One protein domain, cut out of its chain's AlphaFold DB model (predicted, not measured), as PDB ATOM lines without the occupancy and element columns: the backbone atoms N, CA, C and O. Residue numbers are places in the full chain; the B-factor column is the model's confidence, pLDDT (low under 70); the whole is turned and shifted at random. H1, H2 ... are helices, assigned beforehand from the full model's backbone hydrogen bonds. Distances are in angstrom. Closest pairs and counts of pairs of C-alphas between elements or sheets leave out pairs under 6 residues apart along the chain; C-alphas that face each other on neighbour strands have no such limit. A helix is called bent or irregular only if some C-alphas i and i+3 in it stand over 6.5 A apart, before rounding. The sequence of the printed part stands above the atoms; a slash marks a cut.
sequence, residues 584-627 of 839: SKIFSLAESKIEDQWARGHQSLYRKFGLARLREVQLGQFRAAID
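What this domain is: This is residues 584 to 627 of the 839 residues of an uncharacterized protein of Colocasia esculenta (UniProt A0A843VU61). A long helix, H1, kinks near residue 602, and the shorter H2 folds back beside it, opposite ways, making a loose, flat U whose closed end lies at the turn. The printed part has 44 residues with two named helices, H1 then H2, and no named strand; its class is all helix. It is loose, with a radius of gyration of the C-alphas of 11.7 A, and spans 36 by 19 by 9 A.

How they stand to each other: H1, residues 584 to 609, has a kink of 53 degrees near residue 602 and is irregular: C-alphas 601 and 604 are 7.7 A apart. H2, residues 612 to 627, is close to H1 but not clearly touching; their closest C-alphas, Tyr 606 and Ala 612, are 6.1 A apart. They run opposite ways at a shallow tilt of 20 degrees. Every O i to N i+4 pair is within hydrogen-bond range in H2, and 19 of 22 are in H1.

Where its parts are: H1 begins at C-alpha 584 (-35.637, -28.028, 4.345) and is 36.1 A long. H2 is 23.0 A long and ends at C-alpha 627 (-41.186, -32.965, -5.792).

The domain as a whole: The C-alphas farthest apart, Ser 584 and Phe 609, are 36.1 A apart. The link is tight, and the printed part has no cut. Mean pLDDT of the printed part is 74.6; residues 597, 602 to 605, 607 to 610 and 613 are under 70.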
ATOM      1  N   SER A 584     -35.861 -28.663   5.654       77.56
ATOM      2  CA  SER A 584     -35.637 -28.028   4.345       77.56
ATOM      3  C   SER A 584     -34.145 -27.929   3.980       77.56
ATOM      4  O   SER A 584     -33.758 -28.280   2.865       77.56
ATOM      5  N   LYS A 585     -33.282 -27.550   4.939       80.44
ATOM      6  CA  LYS A 585     -31.815 -27.528   4.757       80.44
ATOM      7  C   LYS A 585     -31.231 -28.922   4.511       80.44
ATOM      8  O   LYS A 585     -30.331 -29.069   3.692       80.44
ATOM      9  N   ILE A 586     -31.716 -29.945   5.219       79.44
ATOM     10  CA  ILE A 586     -31.249 -31.330   5.052       79.44
ATOM     11  C   ILE A 586     -31.597 -31.840   3.648       79.44
ATOM     12  O   ILE A 586     -30.729 -32.406   2.985       79.44
ATOM     13  N   PHE A 587     -32.814 -31.576   3.157       77.19
ATOM     14  CA  PHE A 587     -33.198 -31.929   1.788       77.19
ATOM     15  C   PHE A 587     -32.354 -31.198   0.736       77.19
ATOM     16  O   PHE A 587     -31.840 -31.857  -0.164       77.19
ATOM     17  N   SER A 588     -32.129 -29.884   0.860       79.06
ATOM     18  CA  SER A 588     -31.301 -29.150  -0.113       79.06
ATOM     19  C   SER A 588     -29.826 -29.578  -0.099       79.06
ATOM     20  O   SER A 588     -29.178 -29.613  -1.145       79.06
ATOM     21  N   LEU A 589     -29.296 -29.980   1.063       83.00
ATOM     22  CA  LEU A 589     -27.945 -30.533   1.189       83.00
ATOM     23  C   LEU A 589     -27.829 -31.949   0.596       83.00
ATOM     24  O   LEU A 589     -26.786 -32.289   0.036       83.00
ATOM     25  N   ALA A 590     -28.878 -32.770   0.702       76.81
ATOM     26  CA  ALA A 590     -28.940 -34.080   0.055       76.81
ATOM     27  C   ALA A 590     -29.030 -33.940  -1.475       76.81
ATOM     28  O   ALA A 590     -28.234 -34.549  -2.187       76.81
ATOM     29  N   GLU A 591     -29.925 -33.079  -1.966       81.56
ATOM     30  CA  GLU A 591     -30.095 -32.758  -3.389       81.56
ATOM     31  C   GLU A 591     -28.774 -32.269  -4.007       81.56
ATOM     32  O   GLU A 591     -28.284 -32.860  -4.970       81.56
ATOM     33  N   SER A 592     -28.112 -31.291  -3.374       81.38
ATOM     34  CA  SER A 592     -26.794 -30.793  -3.797       81.38
ATOM     35  C   SER A 592     -25.718 -31.888  -3.839       81.38
ATOM     36  O   SER A 592     -24.976 -31.970  -4.818       81.38
ATOM     37  N   LYS A 593     -25.631 -32.762  -2.823       76.19
ATOM     38  CA  LYS A 593     -24.643 -33.858  -2.806       76.19
ATOM     39  C   LYS A 593     -24.899 -34.908  -3.889       76.19
ATOM     40  O   LYS A 593     -23.934 -35.438  -4.445       76.19
ATOM     41  N   ILE A 594     -26.166 -35.199  -4.191       74.81
ATOM     42  CA  ILE A 594     -26.563 -36.135  -5.250       74.81
ATOM     43  C   ILE A 594     -26.240 -35.542  -6.627       74.81
ATOM     44  O   ILE A 594     -25.597 -36.218  -7.433       74.81
ATOM     45  N   GLU A 595     -26.583 -34.273  -6.882       77.12
ATOM     46  CA  GLU A 595     -26.219 -33.601  -8.137       77.12
ATOM     47  C   GLU A 595     -24.695 -33.537  -8.328       77.12
ATOM     48  O   GLU A 595     -24.207 -33.832  -9.422       77.12
ATOM     49  N   ASP A 596     -23.925 -33.261  -7.271       76.88
ATOM     50  CA  ASP A 596     -22.458 -33.245  -7.317       76.88
ATOM     51  C   ASP A 596     -21.840 -34.630  -7.573       76.88
ATOM     52  O   ASP A 596     -20.829 -34.735  -8.278       76.88
ATOM     53  N   GLN A 597     -22.370 -35.713  -6.993       66.69
ATOM     54  CA  GLN A 597     -21.882 -37.066  -7.304       66.69
ATOM     55  C   GLN A 597     -22.246 -37.476  -8.737       66.69
ATOM     56  O   GLN A 597     -21.375 -37.934  -9.479       66.69
ATOM     57  N   TRP A 598     -23.487 -37.238  -9.167       73.50
ATOM     58  CA  TRP A 598     -23.943 -37.584 -10.515       73.50
ATOM     59  C   TRP A 598     -23.209 -36.780 -11.604       73.50
ATOM     60  O   TRP A 598     -22.786 -37.332 -12.625       73.50
ATOM     61  N   ALA A 599     -22.951 -35.489 -11.356       73.19
ATOM     62  CA  ALA A 599     -22.128 -34.652 -12.224       73.19
ATOM     63  C   ALA A 599     -20.693 -35.191 -12.351       73.19
ATOM     64  O   ALA A 599     -20.185 -35.297 -13.471       73.19
ATOM     65  N   ARG A 600     -20.053 -35.574 -11.235       73.56
ATOM     66  CA  ARG A 600     -18.693 -36.145 -11.240       73.56
ATOM     67  C   ARG A 600     -18.625 -37.494 -11.959       73.56
ATOM     68  O   ARG A 600     -17.686 -37.706 -12.722       73.56
ATOM     69  N   GLY A 601     -19.625 -38.361 -11.791       73.94
ATOM     70  CA  GLY A 601     -19.685 -39.660 -12.468       73.94
ATOM     71  C   GLY A 601     -19.815 -39.555 -13.994       73.94
ATOM     72  O   GLY A 601     -19.090 -40.226 -14.728       73.94
ATOM     73  N   HIS A 602     -20.708 -38.691 -14.496       69.31
ATOM     74  CA  HIS A 602     -21.128 -38.756 -15.902       69.31
ATOM     75  C   HIS A 602     -20.674 -37.602 -16.814       69.31
ATOM     76  O   HIS A 602     -20.799 -37.731 -18.037       69.31
ATOM     77  N   GLN A 603     -20.108 -36.498 -16.298       63.41
ATOM     78  CA  GLN A 603     -19.705 -35.347 -17.135       63.41
ATOM     79  C   GLN A 603     -18.811 -35.735 -18.327       63.41
ATOM     80  O   GLN A 603     -18.987 -35.203 -19.427       63.41
ATOM     81  N   SER A 604     -17.871 -36.670 -18.144       57.84
ATOM     82  CA  SER A 604     -16.932 -37.053 -19.210       57.84
ATOM     83  C   SER A 604     -17.591 -37.810 -20.374       57.84
ATOM     84  O   SER A 604     -17.061 -37.778 -21.484       57.84
ATOM     85  N   LEU A 605     -18.749 -38.446 -20.152       56.69
ATOM     86  CA  LEU A 605     -19.494 -39.188 -21.172       56.69
ATOM     87  C   LEU A 605     -20.409 -38.256 -21.972       56.69
ATOM     88  O   LEU A 605     -20.247 -38.149 -23.189       56.69
ATOM     89  N   TYR A 606     -21.299 -37.508 -21.310       72.44
ATOM     90  CA  TYR A 606     -22.211 -36.581 -21.999       72.44
ATOM     91  C   TYR A 606     -21.448 -35.540 -22.842       72.44
ATOM     92  O   TYR A 606     -21.877 -35.215 -23.950       72.44
ATOM     93  N   ARG A 607     -20.271 -35.084 -22.376       61.25
ATOM     94  CA  ARG A 607     -19.403 -34.137 -23.102       61.25
ATOM     95  C   ARG A 607     -18.660 -34.755 -24.298       61.25
ATOM     96  O   ARG A 607     -18.335 -34.024 -25.226       61.25
ATOM     97  N   LYS A 608     -18.409 -36.073 -24.307       61.78
ATOM     98  CA  LYS A 608     -17.784 -36.790 -25.441       61.78
ATOM     99  C   LYS A 608     -18.774 -37.152 -26.551       61.78
ATOM    100  O   LYS A 608     -18.366 -37.233 -27.704       61.78
ATOM    101  N   PHE A 609     -20.048 -37.361 -26.214       68.81
ATOM    102  CA  PHE A 609     -21.079 -37.802 -27.164       68.81
ATOM    103  C   PHE A 609     -22.091 -36.711 -27.564       68.81
ATOM    104  O   PHE A 609     -23.013 -36.989 -28.322       68.81
ATOM    105  N   GLY A 610     -21.944 -35.474 -27.071       65.88
ATOM    106  CA  GLY A 610     -22.830 -34.351 -27.418       65.88
ATOM    107  C   GLY A 610     -24.241 -34.433 -26.815       65.88
ATOM    108  O   GLY A 610     -25.120 -33.656 -27.181       65.88
ATOM    109  N   LEU A 611     -24.472 -35.347 -25.869       82.69
ATOM    110  CA  LEU A 611     -25.793 -35.706 -25.333       82.69
ATOM    111  C   LEU A 611     -26.318 -34.723 -24.261       82.69
ATOM    112  O   LEU A 611     -26.960 -35.130 -23.296       82.69
ATOM    113  N   ALA A 612     -26.058 -33.420 -24.417       75.94
ATOM    114  CA  ALA A 612     -26.415 -32.391 -23.432       75.94
ATOM    115  C   ALA A 612     -27.924 -32.357 -23.113       75.94
ATOM    116  O   ALA A 612     -28.298 -32.369 -21.942       75.94
ATOM    117  N   ARG A 613     -28.786 -32.441 -24.138       67.50
ATOM    118  CA  ARG A 613     -30.251 -32.483 -23.965       67.50
ATOM    119  C   ARG A 613     -30.742 -33.721 -23.202       67.50
ATOM    120  O   ARG A 613     -31.718 -33.631 -22.469       67.50
ATOM    121  N   LEU A 614     -30.070 -34.870 -23.337       70.75
ATOM    122  CA  LEU A 614     -30.463 -36.090 -22.617       70.75
ATOM    123  C   LEU A 614     -30.223 -35.936 -21.107       70.75
ATOM    124  O   LEU A 614     -31.072 -36.321 -20.307       70.75
ATOM    125  N   ARG A 615     -29.111 -35.291 -20.725       81.81
ATOM    126  CA  ARG A 615     -28.817 -34.918 -19.333       81.81
ATOM    127  C   ARG A 615     -29.892 -33.997 -18.743       81.81
ATOM    128  O   ARG A 615     -30.264 -34.178 -17.589       81.81
ATOM    129  N   GLU A 616     -30.380 -33.025 -19.510       77.69
ATOM    130  CA  GLU A 616     -31.416 -32.082 -19.059       77.69
ATOM    131  C   GLU A 616     -32.770 -32.776 -18.842       77.69
ATOM    132  O   GLU A 616     -33.398 -32.567 -17.806       77.69
ATOM    133  N   VAL A 617     -33.177 -33.671 -19.752       79.44
ATOM    134  CA  VAL A 617     -34.408 -34.474 -19.598       79.44
ATOM    135  C   VAL A 617     -34.335 -35.384 -18.367       79.44
ATOM    136  O   VAL A 617     -35.283 -35.423 -17.585       79.44
ATOM    137  N   GLN A 618     -33.210 -36.074 -18.154       73.38
ATOM    138  CA  GLN A 618     -33.044 -36.988 -17.017       73.38
ATOM    139  C   GLN A 618     -33.011 -36.249 -15.666       73.38
ATOM    140  O   GLN A 618     -33.645 -36.701 -14.714       73.38
ATOM    141  N   LEU A 619     -32.356 -35.082 -15.585       80.81
ATOM    142  CA  LEU A 619     -32.411 -34.223 -14.393       80.81
ATOM    143  C   LEU A 619     -33.826 -33.679 -14.135       80.81
ATOM    144  O   LEU A 619     -34.257 -33.632 -12.985       80.81
ATOM    145  N   GLY A 620     -34.567 -33.311 -15.185       85.50
ATOM    146  CA  GLY A 620     -35.960 -32.871 -15.066       85.50
ATOM    147  C   GLY A 620     -36.881 -33.959 -14.508       85.50
ATOM    148  O   GLY A 620     -37.642 -33.701 -13.578       85.50
ATOM    149  N   GLN A 621     -36.765 -35.189 -15.018       78.19
ATOM    150  CA  GLN A 621     -37.518 -36.349 -14.520       78.19
ATOM    151  C   GLN A 621     -37.176 -36.683 -13.059       78.19
ATOM    152  O   GLN A 621     -38.074 -36.955 -12.267       78.19
ATOM    153  N   PHE A 622     -35.894 -36.615 -12.682       78.62
ATOM    154  CA  PHE A 622     -35.454 -36.880 -11.310       78.62
ATOM    155  C   PHE A 622     -35.979 -35.838 -10.309       78.62
ATOM    156  O   PHE A 622     -36.514 -36.202  -9.263       78.62
ATOM    157  N   ARG A 623     -35.901 -34.544 -10.649       84.00
ATOM    158  CA  ARG A 623     -36.444 -33.463  -9.807       84.00
ATOM    159  C   ARG A 623     -37.967 -33.563  -9.660       84.00
ATOM    160  O   ARG A 623     -38.467 -33.436  -8.547       84.00
ATOM    161  N   ALA A 624     -38.689 -33.897 -10.733       78.19
ATOM    162  CA  ALA A 624     -40.136 -34.127 -10.671       78.19
ATOM    163  C   ALA A 624     -40.521 -35.274  -9.712       78.19
ATOM    164  O   ALA A 624     -41.493 -35.144  -8.974       78.19
ATOM    165  N   ALA A 625     -39.739 -36.359  -9.665       71.94
ATOM    166  CA  ALA A 625     -39.958 -37.451  -8.712       71.94
ATOM    167  C   ALA A 625     -39.686 -37.033  -7.251       71.94
ATOM    168  O   ALA A 625     -40.425 -37.431  -6.349       71.94
ATOM    169  N   ILE A 626     -38.671 -36.194  -7.005       78.25
ATOM    170  CA  ILE A 626     -38.404 -35.620  -5.672       78.25
ATOM    171  C   ILE A 626     -39.550 -34.702  -5.229       78.25
ATOM    172  O   ILE A 626     -39.999 -34.800  -4.085       78.25
ATOM    173  N   ASP A 627     -40.054 -33.840  -6.114       78.75
ATOM    174  CA  ASP A 627     -41.186 -32.965  -5.792       78.75
ATOM    175  C   ASP A 627     -42.494 -33.749  -5.585       78.75
ATOM    176  O   ASP A 627     -43.257 -33.417  -4.678       78.75
TER     177      ASP A 627